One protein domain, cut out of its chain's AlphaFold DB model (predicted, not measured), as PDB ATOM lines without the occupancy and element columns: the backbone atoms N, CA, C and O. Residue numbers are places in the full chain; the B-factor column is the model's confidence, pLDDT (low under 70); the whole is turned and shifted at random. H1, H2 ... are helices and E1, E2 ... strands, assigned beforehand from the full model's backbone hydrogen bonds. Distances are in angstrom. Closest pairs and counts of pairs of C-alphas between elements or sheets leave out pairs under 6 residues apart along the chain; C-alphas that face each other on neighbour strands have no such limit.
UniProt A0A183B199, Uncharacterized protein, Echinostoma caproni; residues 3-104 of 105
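Overview. This is residues 3 to 104 of the 105 residues of an uncharacterized protein of Echinostoma caproni (UniProt A0A183B199). A long, twisted antiparallel sheet, in order E2, E1, E3, E4, makes the body, and residues 88 to 94 and 96 to 104, mostly H1, stick out beyond one end. The loop of residues 34 to 51 runs back along the sheet. The 102 printed residues, of mixed class, hold four named strands, then one named helix. The whole is extended, 75 by 26 by 24 A, with a radius of gyration of the C-alphas of 22.1 A.

Along the chain. E1, residues 3 to 14, begins at C-alpha (125.355, -194.855, 118.266) and spans 37.1 A. E2 is residues 20 to 33, 41.0 A; E3, 52 to 61, 29.6 A; E4, 73 to 78, 17.1 A. H1, residues 89 to 103, 21.3 A, ends at C-alpha (137.268, -166.113, 70.952).

Arrangement. Within hydrogen-bond range are N 11 and O 23, 2.8 A, in hairpin E1 and E2; N 6 and O 57, 2.8 A, between E1 and E3; N 56 and O 75, 2.8 A, in hairpin E3 and E4. H1, not on the sheet, has every O i to N i+4 pair within range.

Size, cuts and confidence. The farthest C-alphas, Thr 65 and Gln 104, are 75.1 A apart. The printed part has no cut. Links E2 to E3 and E3 to E4 are long. pLDDT is under 70 in 36 residues, among them 81 to 93.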
ATOM      1  N   GLY A   3     125.933-196.143 118.584       74.44
ATOM      2  CA  GLY A   3     125.355-194.855 118.266       74.44
ATOM      3  C   GLY A   3     125.242-194.649 116.771       74.44
ATOM      4  O   GLY A   3     125.943-195.279 115.977       74.44
ATOM      5  N   TRP A   4     124.343-193.752 116.403       79.44
ATOM      6  CA  TRP A   4     124.167-193.261 115.052       79.44
ATOM      7  C   TRP A   4     124.458-191.769 115.039       79.44
ATOM      8  O   TRP A   4     123.919-191.009 115.844       79.44
ATOM      9  N   LEU A   5     125.301-191.356 114.103       82.81
ATOM     10  CA  LEU A   5     125.525-189.958 113.777       82.81
ATOM     11  C   LEU A   5     124.952-189.704 112.390       82.81
ATOM     12  O   LEU A   5     125.233-190.453 111.453       82.81
ATOM     13  N   ARG A   6     124.188-188.626 112.254       86.25
ATOM     14  CA  ARG A   6     123.661-188.143 110.984       86.25
ATOM     15  C   ARG A   6     124.058-186.687 110.798       86.25
ATOM     16  O   ARG A   6     123.901-185.884 111.710       86.25
ATOM     17  N   VAL A   7     124.570-186.351 109.619       86.25
ATOM     18  CA  VAL A   7     125.003-184.989 109.286       86.25
ATOM     19  C   VAL A   7     124.420-184.603 107.939       86.25
ATOM     20  O   VAL A   7     124.783-185.196 106.924       86.25
ATOM     21  N   GLY A   8     123.516-183.631 107.938       89.19
ATOM     22  CA  GLY A   8     122.999-182.956 106.744       89.19
ATOM     23  C   GLY A   8     123.269-181.460 106.833       89.19
ATOM     24  O   GLY A   8     123.896-181.005 107.787       89.19
ATOM     25  N   GLY A   9     122.830-180.681 105.854       89.00
ATOM     26  CA  GLY A   9     122.999-179.235 105.939       89.00
ATOM     27  C   GLY A   9     122.563-178.492 104.694       89.00
ATOM     28  O   GLY A   9     122.048-179.089 103.757       89.00
ATOM     29  N   SER A  10     122.842-177.196 104.667       89.06
ATOM     30  CA  SER A  10     122.582-176.342 103.516       89.06
ATOM     31  C   SER A  10     123.618-175.231 103.378       89.06
ATOM     32  O   SER A  10     124.317-174.849 104.321       89.06
ATOM     33  N   LYS A  11     123.726-174.691 102.167       89.06
ATOM     34  CA  LYS A  11     124.606-173.574 101.818       89.06
ATOM     35  C   LYS A  11     123.822-172.522 101.062       89.06
ATOM     36  O   LYS A  11     123.128-172.836 100.097       89.06
ATOM     37  N   ARG A  12     123.970-171.259 101.461       85.62
ATOM     38  CA  ARG A  12     123.399-170.113 100.740       85.62
ATOM     39  C   ARG A  12     124.492-169.406  99.951       85.62
ATOM     40  O   ARG A  12     125.541-169.090 100.503       85.62
ATOM     41  N   PHE A  13     124.249-169.152  98.671       82.00
ATOM     42  CA  PHE A  13     125.219-168.528  97.764       82.00
ATOM     43  C   PHE A  13     124.508-167.681  96.706       82.00
ATOM     44  O   PHE A  13     123.340-167.916  96.417       82.00
ATOM     45  N   ALA A  14     125.199-166.694  96.138       84.62
ATOM     46  CA  ALA A  14     124.710-165.969  94.971       84.62
ATOM     47  C   ALA A  14     125.108-166.726  93.696       84.62
ATOM     48  O   ALA A  14     126.252-167.168  93.582       84.62
ATOM     49  N   ASP A  15     124.183-166.895  92.754       81.94
ATOM     50  CA  ASP A  15     124.509-167.425  91.429       81.94
ATOM     51  C   ASP A  15     125.192-166.368  90.541       81.94
ATOM     52  O   ASP A  15     125.431-165.232  90.955       81.94
ATOM     53  N   SER A  16     125.512-166.733  89.297       78.94
ATOM     54  CA  SER A  16     126.179-165.841  88.339       78.94
ATOM     55  C   SER A  16     125.377-164.580  87.996       78.94
ATOM     56  O   SER A  16     125.940-163.639  87.444       78.94
ATOM     57  N   SER A  17     124.080-164.547  88.306       85.75
ATOM     58  CA  SER A  17     123.210-163.380  88.133       85.75
ATOM     59  C   SER A  17     123.049-162.549  89.412       85.75
ATOM     60  O   SER A  17     122.324-161.557  89.414       85.75
ATOM     61  N   GLY A  18     123.725-162.930  90.501       80.88
ATOM     62  CA  GLY A  18     123.620-162.278  91.806       80.88
ATOM     63  C   GLY A  18     122.381-162.689  92.605       80.88
ATOM     64  O   GLY A  18     122.135-162.135  93.678       80.88
ATOM     65  N   VAL A  19     121.596-163.656  92.121       88.56
ATOM     66  CA  VAL A  19     120.402-164.138  92.819       88.56
ATOM     67  C   VAL A  19     120.818-165.107  93.919       88.56
ATOM     68  O   VAL A  19     121.587-166.040  93.694       88.56
ATOM     69  N   MET A  20     120.291-164.904  95.128       87.25
ATOM     70  CA  MET A  20     120.550-165.798  96.256       87.25
ATOM     71  C   MET A  20     119.848-167.145  96.057       87.25
ATOM     72  O   MET A  20     118.629-167.214  95.887       87.25
ATOM     73  N   ARG A  21     120.621-168.223  96.133       87.06
ATOM     74  CA  ARG A  21     120.206-169.622  96.013       87.06
ATOM     75  C   ARG A  21     120.574-170.388  97.283       87.06
ATOM     76  O   ARG A  21     121.455-169.976  98.042       87.06
ATOM     77  N   THR A  22     119.907-171.520  97.480       89.06
ATOM     78  CA  THR A  22     120.191-172.476  98.555       89.06
ATOM     79  C   THR A  22     120.494-173.833  97.931       89.06
ATOM     80  O   THR A  22     119.752-174.282  97.057       89.06
ATOM     81  N   LEU A  23     121.587-174.465  98.351       87.81
ATOM     82  CA  LEU A  23     121.929-175.849  98.033       87.81
ATOM     83  C   LEU A  23     121.790-176.685  99.302       87.81
ATOM     84  O   LEU A  23     122.410-176.360 100.310       87.81
ATOM     85  N   GLU A  24     121.008-177.757  99.233       90.81
ATOM     86  CA  GLU A  24     120.845-178.721 100.322       90.81
ATOM     87  C   GLU A  24     121.867-179.857 100.187       90.81
ATOM     88  O   GLU A  24     122.080-180.397  99.099       90.81
ATOM     89  N   PHE A  25     122.476-180.245 101.303       86.19
ATOM     90  CA  PHE A  25     123.353-181.403 101.413       86.19
ATOM     91  C   PHE A  25     122.558-182.583 101.974       86.19
ATOM     92  O   PHE A  25     122.061-182.503 103.105       86.19
ATOM     93  N   PRO A  26     122.440-183.698 101.230       85.62
ATOM     94  CA  PRO A  26     121.750-184.871 101.736       85.62
ATOM     95  C   PRO A  26     122.452-185.382 102.992       85.62
ATOM     96  O   PRO A  26     123.681-185.428 103.072       85.62
ATOM     97  N   ALA A  27     121.655-185.778 103.981       85.06
ATOM     98  CA  ALA A  27     122.198-186.245 105.240       85.06
ATOM     99  C   ALA A  27     122.943-187.578 105.064       85.06
ATOM    100  O   ALA A  27     122.359-188.559 104.600       85.06
ATOM    101  N   ARG A  28     124.210-187.624 105.484       85.31
ATOM    102  CA  ARG A  28     125.013-188.851 105.572       85.31
ATOM    103  C   ARG A  28     124.955-189.422 106.986       85.31
ATOM    104  O   ARG A  28     125.007-188.656 107.948       85.31
ATOM    105  N   SER A  29     124.869-190.745 107.104       84.44
ATOM    106  CA  SER A  29     124.766-191.442 108.390       84.44
ATOM    107  C   SER A  29     125.938-192.394 108.602       84.44
ATOM    108  O   SER A  29     126.383-193.050 107.662       84.44
ATOM    109  N   VAL A  30     126.409-192.503 109.841       81.69
ATOM    110  CA  VAL A  30     127.441-193.458 110.258       81.69
ATOM    111  C   VAL A  30     127.028-194.124 111.568       81.69
ATOM    112  O   VAL A  30     126.534-193.464 112.483       81.69
ATOM    113  N   SER A  31     127.215-195.441 111.651       77.38
ATOM    114  CA  SER A  31     127.070-196.200 112.892       77.38
ATOM    115  C   SER A  31     128.419-196.311 113.588       77.38
ATOM    116  O   SER A  31     129.402-196.728 112.972       77.38
ATOM    117  N   VAL A  32     128.454-196.019 114.879       71.75
ATOM    118  CA  VAL A  32     129.624-196.234 115.727       71.75
ATOM    119  C   VAL A  32     129.275-197.336 116.719       71.75
ATOM    120  O   VAL A  32     128.382-197.165 117.545       71.75
ATOM    121  N   ALA A  33     129.961-198.475 116.637       68.25
ATOM    122  CA  ALA A  33     129.828-199.559 117.606       68.25
ATOM    123  C   ALA A  33     130.938-199.457 118.659       68.25
ATOM    124  O   ALA A  33     132.109-199.275 118.319       68.25
ATOM    125  N   TYR A  34     130.577-199.578 119.935       63.47
ATOM    126  CA  TYR A  34     131.498-199.441 121.055       63.47
ATOM    127  C   TYR A  34     131.294-200.500 122.149       63.47
ATOM    128  O   TYR A  34     130.174-200.878 122.505       63.47
ATOM    129  N   ALA A  35     132.416-200.961 122.708       53.41
ATOM    130  CA  ALA A  35     132.478-202.058 123.675       53.41
ATOM    131  C   ALA A  35     133.033-201.655 125.057       53.41
ATOM    132  O   ALA A  35     133.303-202.530 125.874       53.41
ATOM    133  N   SER A  36     133.204-200.362 125.359       54.28
ATOM    134  CA  SER A  36     133.696-199.910 126.672       54.28
ATOM    135  C   SER A  36     132.732-198.916 127.331       54.28
ATOM    136  O   SER A  36     131.996-198.196 126.672       54.28
ATOM    137  N   ILE A  37     132.662-198.930 128.658       55.62
ATOM    138  CA  ILE A  37     131.575-198.290 129.421       55.62
ATOM    139  C   ILE A  37     131.942-196.841 129.817       55.62
ATOM    140  O   ILE A  37     131.096-196.117 130.324       55.62
ATOM    141  N   HIS A  38     133.194-196.400 129.618       50.94
ATOM    142  CA  HIS A  38     133.732-195.253 130.375       50.94
ATOM    143  C   HIS A  38     134.622-194.255 129.612       50.94
ATOM    144  O   HIS A  38     135.199-193.367 130.233       50.94
ATOM    145  N   SER A  39     134.733-194.336 128.287       58.91
ATOM    146  CA  SER A  39     135.409-193.288 127.501       58.91
ATOM    147  C   SER A  39     134.450-192.752 126.449       58.91
ATOM    148  O   SER A  39     133.970-193.502 125.604       58.91
ATOM    149  N   GLY A  40     134.127-191.458 126.538       61.81
ATOM    150  CA  GLY A  40     133.339-190.776 125.513       61.81
ATOM    151  C   GLY A  40     133.974-190.942 124.130       61.81
ATOM    152  O   GLY A  40     135.192-191.087 124.011       61.81
ATOM    153  N   TYR A  41     133.148-190.944 123.085       67.44
ATOM    154  CA  TYR A  41     133.596-191.133 121.708       67.44
ATOM    155  C   TYR A  41     133.622-189.805 120.952       67.44
ATOM    156  O   TYR A  41     132.717-188.982 121.085       67.44
ATOM    157  N   THR A  42     134.648-189.606 120.127       74.81
ATOM    158  CA  THR A  42     134.749-188.459 119.221       74.81
ATOM    159  C   THR A  42     134.668-188.950 117.783       74.81
ATOM    160  O   THR A  42     135.450-189.804 117.377       74.81
ATOM    161  N   TYR A  43     133.743-188.381 117.010       75.94
ATOM    162  CA  TYR A  43     133.679-188.560 115.563       75.94
ATOM    163  C   TYR A  43     134.033-187.245 114.870       75.94
ATOM    164  O   TYR A  43     133.423-186.213 115.149       75.94
ATOM    165  N   THR A  44     134.998-187.277 113.953       82.56
ATOM    166  CA  THR A  44     135.390-186.103 113.167       82.56
ATOM    167  C   THR A  44     134.711-186.134 111.807       82.56
ATOM    168  O   THR A  44     134.838-187.097 111.056       82.56
ATOM    169  N   VAL A  45     134.009-185.052 111.478       80.56
ATOM    170  CA  VAL A  45     133.409-184.841 110.161       80.56
ATOM    171  C   VAL A  45     134.352-183.955 109.345       80.56
ATOM    172  O   VAL A  45     134.542-182.791 109.689       80.56
ATOM    173  N   SER A  46     134.954-184.506 108.289       83.00
ATOM    174  CA  SER A  46     135.833-183.779 107.363       83.00
ATOM    175  C   SER A  46     135.095-183.310 106.105       83.00
ATOM    176  O   SER A  46     133.938-183.686 105.863       83.00
ATOM    177  N   ASP A  47     135.796-182.490 105.312       81.50
ATOM    178  CA  ASP A  47     135.385-182.049 103.971       81.50
ATOM    179  C   ASP A  47     134.075-181.250 103.976       81.50
ATOM    180  O   ASP A  47     133.197-181.427 103.135       81.50
ATOM    181  N   LEU A  48     133.928-180.384 104.984       83.06
ATOM    182  CA  LEU A  48     132.809-179.455 105.078       83.06
ATOM    183  C   LEU A  48     133.021-178.271 104.132       83.06
ATOM    184  O   LEU A  48     134.089-177.658 104.097       83.06
ATOM    185  N   GLU A  49     131.966-177.914 103.413       82.31
ATOM    186  CA  GLU A  49     131.938-176.752 102.537       82.31
ATOM    187  C   GLU A  49     131.918-175.462 103.370       82.31
ATOM    188  O   GLU A  49     131.075-175.332 104.262       82.31
ATOM    189  N   PRO A  50     132.762-174.458 103.068       80.94
ATOM    190  CA  PRO A  50     132.694-173.161 103.735       80.94
ATOM    191  C   PRO A  50     131.370-172.452 103.423       80.94
ATOM    192  O   PRO A  50     130.731-172.728 102.404       80.94
ATOM    193  N   ASN A  51     130.988-171.478 104.257       79.94
ATOM    194  CA  ASN A  51     129.728-170.724 104.134       79.94
ATOM    195  C   ASN A  51     128.456-171.596 104.215       79.94
ATOM    196  O   ASN A  51     127.411-171.237 103.668       79.94
ATOM    197  N   SER A  52     128.547-172.735 104.889       83.88
ATOM    198  CA  SER A  52     127.471-173.716 105.033       83.88
ATOM    199  C   SER A  52     127.058-173.903 106.489       83.88
ATOM    200  O   SER A  52     127.881-173.769 107.405       83.88
ATOM    201  N   VAL A  53     125.790-174.255 106.679       85.44
ATOM    202  CA  VAL A  53     125.207-174.689 107.950       85.44
ATOM    203  C   VAL A  53     125.030-176.198 107.894       85.44
ATOM    204  O   VAL A  53     124.518-176.716 106.903       85.44
ATOM    205  N   TYR A  54     125.437-176.895 108.948       85.50
ATOM    206  CA  TYR A  54     125.238-178.334 109.071       85.50
ATOM    207  C   TYR A  54     124.392-178.650 110.297       85.50
ATOM    208  O   TYR A  54     124.672-178.155 111.388       85.50
ATOM    209  N   ASP A  55     123.398-179.510 110.105       85.50
ATOM    210  CA  ASP A  55     122.592-180.103 111.162       85.50
ATOM    211  C   ASP A  55     123.165-181.475 111.507       85.50
ATOM    212  O   ASP A  55     123.239-182.387 110.674       85.50
ATOM    213  N   VAL A  56     123.588-181.606 112.757       83.19
ATOM    214  CA  VAL A  56     124.204-182.794 113.328       83.19
ATOM    215  C   VAL A  56     123.210-183.427 114.288       83.19
ATOM    216  O   VAL A  56     122.806-182.813 115.271       83.19
ATOM    217  N   GLN A  57     122.823-184.666 114.005       82.44
ATOM    218  CA  GLN A  57     121.945-185.456 114.858       82.44
ATOM    219  C   GLN A  57     122.723-186.639 115.428       82.44
ATOM    220  O   GLN A  57     123.359-187.386 114.679       82.44
ATOM    221  N   LEU A  58     122.661-186.814 116.743       79.62
ATOM    222  CA  LEU A  58     123.306-187.903 117.466       79.62
ATOM    223  C   LEU A  58     122.254-188.737 118.193       79.62
ATOM    224  O   LEU A  58     121.319-188.204 118.785       79.62
ATOM    225  N   SER A  59     122.422-190.050 118.150       77.56
ATOM    226  CA  SER A  59     121.575-191.025 118.829       77.56
ATOM    227  C   SER A  59     122.479-192.099 119.427       77.56
ATOM    228  O   SER A  59     123.377-192.589 118.742       77.56
ATOM    229  N   ALA A  60     122.292-192.446 120.698       72.75
ATOM    230  CA  ALA A  60     123.112-193.423 121.412       72.75
ATOM    231  C   ALA A  60     122.225-194.425 122.156       72.75
ATOM    232  O   ALA A  60     121.294-194.038 122.857       72.75
ATOM    233  N   TYR A  61     122.534-195.716 122.035       68.94
ATOM    234  CA  TYR A  61     121.771-196.793 122.658       68.94
ATOM    235  C   TYR A  61     122.667-197.764 123.440       68.94
ATOM    236  O   TYR A  61     123.773-198.138 123.020       68.94
ATOM    237  N   TYR A  62     122.159-198.199 124.595       64.38
ATOM    238  CA  TYR A  62     122.772-199.242 125.408       64.38
ATOM    239  C   TYR A  62     122.181-200.589 125.008       64.38
ATOM    240  O   TYR A  62     120.986-200.828 125.118       64.38
ATOM    241  N   GLU A  63     123.037-201.492 124.548       58.31
ATOM    242  CA  GLU A  63     122.643-202.862 124.240       58.31
ATOM    243  C   GLU A  63     122.797-203.710 125.508       58.31
ATOM    244  O   GLU A  63     123.754-204.461 125.675       58.31
ATOM    245  N   MET A  64     121.890-203.518 126.460       53.06
ATOM    246  CA  MET A  64     121.688-204.438 127.574       53.06
ATOM    247  C   MET A  64     120.182-204.615 127.719       53.06
ATOM    248  O   MET A  64     119.517-203.802 128.345       53.06
ATOM    249  N   THR A  65     119.680-205.682 127.088       51.19
ATOM    250  CA  THR A  65     118.308-206.214 127.182       51.19
ATOM    251  C   THR A  65     117.178-205.276 126.726       51.19
ATOM    252  O   THR A  65     116.798-204.381 127.458       51.19
ATOM    253  N   LEU A  66     116.654-205.570 125.523       52.41
ATOM    254  CA  LEU A  66     115.373-205.184 124.898       52.41
ATOM    255  C   LEU A  66     114.774-203.787 125.191       52.41
ATOM    256  O   LEU A  66     114.407-203.461 126.310       52.41
ATOM    257  N   ASP A  67     114.556-203.058 124.091       53.06
ATOM    258  CA  ASP A  67     113.770-201.826 123.945       53.06
ATOM    259  C   ASP A  67     114.283-200.594 124.705       53.06
ATOM    260  O   ASP A  67     113.718-200.151 125.702       53.06
ATOM    261  N   MET A  68     115.325-199.962 124.153       53.31
ATOM    262  CA  MET A  68     115.611-198.552 124.431       53.31
ATOM    263  C   MET A  68     115.224-197.681 123.237       53.31
ATOM    264  O   MET A  68     115.790-197.803 122.149       53.31
ATOM    265  N   GLU A  69     114.304-196.747 123.475       54.06
ATOM    266  CA  GLU A  69     114.129-195.567 122.634       54.06
ATOM    267  C   GLU A  69     115.379-194.689 122.764       54.06
ATOM    268  O   GLU A  69     115.689-194.163 123.834       54.06
ATOM    269  N   SER A  70     116.129-194.555 121.674       58.75
ATOM    270  CA  SER A  70     117.216-193.588 121.601       58.75
ATOM    271  C   SER A  70     116.669-192.261 121.087       58.75
ATOM    272  O   SER A  70     116.169-192.183 119.962       58.75
ATOM    273  N   ASN A  71     116.775-191.217 121.907       66.69
ATOM    274  CA  ASN A  71     116.388-189.867 121.518       66.69
ATOM    275  C   ASN A  71     117.457-189.261 120.605       66.69
ATOM    276  O   ASN A  71     118.652-189.332 120.891       66.69
ATOM    277  N   TRP A  72     117.020-188.660 119.498       71.38
ATOM    278  CA  TRP A  72     117.902-187.887 118.632       71.38
ATOM    279  C   TRP A  72     118.139-186.510 119.244       71.38
ATOM    280  O   TRP A  72     117.225-185.687 119.305       71.38
ATOM    281  N   GLU A  73     119.374-186.235 119.640       76.25
ATOM    282  CA  GLU A  73     119.802-184.876 119.955       76.25
ATOM    283  C   GLU A  73     120.257-184.189 118.670       76.25
ATOM    284  O   GLU A  73     121.081-184.728 117.931       76.25
ATOM    285  N   THR A  74     119.701-183.011 118.383       75.06
ATOM    286  CA  THR A  74     120.057-182.213 117.203       75.06
ATOM    287  C   THR A  74     120.819-180.969 117.631       75.06
ATOM    288  O   THR A  74     120.375-180.234 118.511       75.06
ATOM    289  N   THR A  75     121.945-180.709 116.979       79.50
ATOM    290  CA  THR A  75     122.706-179.469 117.108       79.50
ATOM    291  C   THR A  75     123.110-178.965 115.731       79.50
ATOM    292  O   THR A  75     123.311-179.762 114.815       79.50
ATOM    293  N   SER A  76     123.242-177.652 115.571       79.25
ATOM    294  CA  SER A  76     123.647-177.048 114.300       79.25
ATOM    295  C   SER A  76     125.000-176.364 114.457       79.25
ATOM    296  O   SER A  76     125.256-175.687 115.457       79.25
ATOM    297  N   CYS A  77     125.868-176.509 113.460       81.12
ATOM    298  CA  CYS A  77     127.155-175.827 113.416       81.12
ATOM    299  C   CYS A  77     127.312-174.993 112.143       81.12
ATOM    300  O   CYS A  77     126.781-175.306 111.076       81.12
ATOM    301  N   TYR A  78     128.058-173.897 112.282       81.00
ATOM    302  CA  TYR A  78     128.297-172.928 111.222       81.00
ATOM    303  C   TYR A  78     129.758-173.014 110.806       81.00
ATOM    304  O   TYR A  78     130.657-172.838 111.631       81.00
ATOM    305  N   THR A  79     130.003-173.280 109.527       77.94
ATOM    306  CA  THR A  79     131.363-173.197 108.987       77.94
ATOM    307  C   THR A  79     131.781-171.739 108.848       77.94
ATOM    308  O   THR A  79     130.963-170.854 108.579       77.94
ATOM    309  N   GLN A  80     133.073-171.474 109.052       74.81
ATOM    310  CA  GLN A  80     133.603-170.123 108.948       74.81
ATOM    311  C   GLN A  80     133.374-169.570 107.543       74.81
ATOM    312  O   GLN A  80     133.594-170.257 106.539       74.81
ATOM    313  N   MET A  81     132.975-168.299 107.478       62.72
ATOM    314  CA  MET A  81     132.890-167.629 106.196       62.72
ATOM    315  C   MET A  81     134.285-167.395 105.624       62.72
ATOM    316  O   MET A  81     135.082-166.652 106.201       62.72
ATOM    317  N   GLN A  82     134.576-167.992 104.470       61.50
ATOM    318  CA  GLN A  82     135.731-167.568 103.687       61.50
ATOM    319  C   GLN A  82     135.385-166.237 103.019       61.50
ATOM    320  O   GLN A  82     134.416-166.150 102.262       61.50
ATOM    321  N   LYS A  83     136.166-165.185 103.311       58.50
ATOM    322  CA  LYS A  83     136.052-163.909 102.597       58.50
ATOM    323  C   LYS A  83     136.261-164.169 101.109       58.50
ATOM    324  O   LYS A  83     137.298-164.708 100.719       58.50
ATOM    325  N   VAL A  84     135.299-163.728 100.300       56.22
ATOM    326  CA  VAL A  84     135.472-163.624  98.851       56.22
ATOM    327  C   VAL A  84     136.706-162.761  98.632       56.22
ATOM    328  O   VAL A  84     136.717-161.591  99.019       56.22
ATOM    329  N   HIS A  85     137.771-163.351  98.099       49.81
ATOM    330  CA  HIS A  85     138.881-162.555  97.614       49.81
ATOM    331  C   HIS A  85     138.371-161.903  96.333       49.81
ATOM    332  O   HIS A  85     137.964-162.630  95.422       49.81
ATOM    333  N   PRO A  86     138.311-160.561  96.257       53.72
ATOM    334  CA  PRO A  86     138.119-159.922  94.973       53.72
ATOM    335  C   PRO A  86     139.218-160.466  94.067       53.72
ATOM    336  O   PRO A  86     140.386-160.464  94.462       53.72
ATOM    337  N   ILE A  87     138.838-160.966  92.892       57.59
ATOM    338  CA  ILE A  87     139.799-161.255  91.832       57.59
ATOM    339  C   ILE A  87     140.633-159.979  91.705       57.59
ATOM    340  O   ILE A  87     140.056-158.894  91.553       57.59
ATOM    341  N   SER A  88     141.952-160.072  91.894       60.47
ATOM    342  CA  SER A  88     142.788-158.879  91.810       60.47
ATOM    343  C   SER A  88     142.579-158.248  90.431       60.47
ATOM    344  O   SER A  88     142.255-158.941  89.463       60.47
ATOM    345  N   HIS A  89     142.706-156.925  90.326       63.53
ATOM    346  CA  HIS A  89     142.507-156.245  89.042       63.53
ATOM    347  C   HIS A  89     143.393-156.848  87.933       63.53
ATOM    348  O   HIS A  89     142.984-156.899  86.773       63.53
ATOM    349  N   ASP A  90     144.558-157.377  88.310       68.50
ATOM    350  CA  ASP A  90     145.495-158.043  87.410       68.50
ATOM    351  C   ASP A  90     145.021-159.450  87.003       68.50
ATOM    352  O   ASP A  90     145.052-159.781  85.816       68.50
ATOM    353  N   ASP A  91     144.474-160.241  87.931       67.06
ATOM    354  CA  ASP A  91     143.905-161.563  87.623       67.06
ATOM    355  C   ASP A  91     142.660-161.456  86.728       67.06
ATOM    356  O   ASP A  91     142.465-162.263  85.816       67.06
ATOM    357  N   ALA A  92     141.838-160.422  86.927       66.62
ATOM    358  CA  ALA A  92     140.670-160.157  86.089       66.62
ATOM    359  C   ALA A  92     141.073-159.761  84.657       66.62
ATOM    360  O   ALA A  92     140.412-160.147  83.690       66.62
ATOM    361  N   ARG A  93     142.183-159.027  84.501       69.44
ATOM    362  CA  ARG A  93     142.741-158.681  83.185       69.44
ATOM    363  C   ARG A  93     143.303-159.898  82.463       69.44
ATOM    364  O   ARG A  93     143.070-160.026  81.265       69.44
ATOM    365  N   LEU A  94     143.997-160.789  83.170       70.69
ATOM    366  CA  LEU A  94     144.513-162.034  82.594       70.69
ATOM    367  C   LEU A  94     143.383-162.963  82.141       70.69
ATOM    368  O   LEU A  94     143.477-163.546  81.064       70.69
ATOM    369  N   LEU A  95     142.298-163.051  82.916       68.75
ATOM    370  CA  LEU A  95     141.125-163.838  82.538       68.75
ATOM    371  C   LEU A  95     140.453-163.279  81.275       68.75
ATOM    372  O   LEU A  95     140.138-164.043  80.367       68.75
ATOM    373  N   ASN A  96     140.295-161.955  81.184       70.25
ATOM    374  CA  ASN A  96     139.730-161.307  79.997       70.25
ATOM    375  C   ASN A  96     140.618-161.492  78.759       70.25
ATOM    376  O   ASN A  96     140.108-161.834  77.699       70.25
ATOM    377  N   LEU A  97     141.942-161.360  78.897       70.50
ATOM    378  CA  LEU A  97     142.891-161.627  77.808       70.50
ATOM    379  C   LEU A  97     142.826-163.082  77.324       70.50
ATOM    380  O   LEU A  97     142.882-163.334  76.124       70.50
ATOM    381  N   LEU A  98     142.686-164.043  78.240       72.50
ATOM    382  CA  LEU A  98     142.512-165.457  77.898       72.50
ATOM    383  C   LEU A  98     141.202-165.715  77.149       72.50
ATOM    384  O   LEU A  98     141.202-166.457  76.169       72.50
ATOM    385  N   VAL A  99     140.105-165.093  77.583       77.62
ATOM    386  CA  VAL A  99     138.800-165.190  76.912       77.62
ATOM    387  C   VAL A  99     138.853-164.560  75.518       77.62
ATOM    388  O   VAL A  99     138.400-165.182  74.562       77.62
ATOM    389  N   ASP A 100     139.474-163.388  75.374       75.88
ATOM    390  CA  ASP A 100     139.628-162.709  74.083       75.88
ATOM    391  C   ASP A 100     140.488-163.521  73.102       75.88
ATOM    392  O   ASP A 100     140.151-163.612  71.923       75.88
ATOM    393  N   MET A 101     141.565-164.165  73.570       72.44
ATOM    394  CA  MET A 101     142.380-165.047  72.721       72.44
ATOM    395  C   MET A 101     141.630-166.309  72.281       72.44
ATOM    396  O   MET A 101     141.819-166.761  71.155       72.44
ATOM    397  N   LEU A 102     140.793-166.883  73.148       69.56
ATOM    398  CA  LEU A 102     140.005-168.083  72.836       69.56
ATOM    399  C   LEU A 102     138.817-167.797  71.906       69.56
ATOM    400  O   LEU A 102     138.333-168.709  71.245       69.56
ATOM    401  N   LEU A 103     138.347-166.548  71.846       70.62
ATOM    402  CA  LEU A 103     137.268-166.113  70.952       70.62
ATOM    403  C   LEU A 103     137.768-165.624  69.579       70.62
ATOM    404  O   LEU A 103     136.953-165.371  68.696       70.62
ATOM    405  N   GLN A 104     139.085-165.475  69.396       63.16
ATOM    406  CA  GLN A 104     139.713-165.064  68.130       63.16
ATOM    407  C   GLN A 104     140.201-166.241  67.259       63.16
ATOM    408  O   GLN A 104     140.820-166.006  66.219       63.16
TER     409      GLN A 104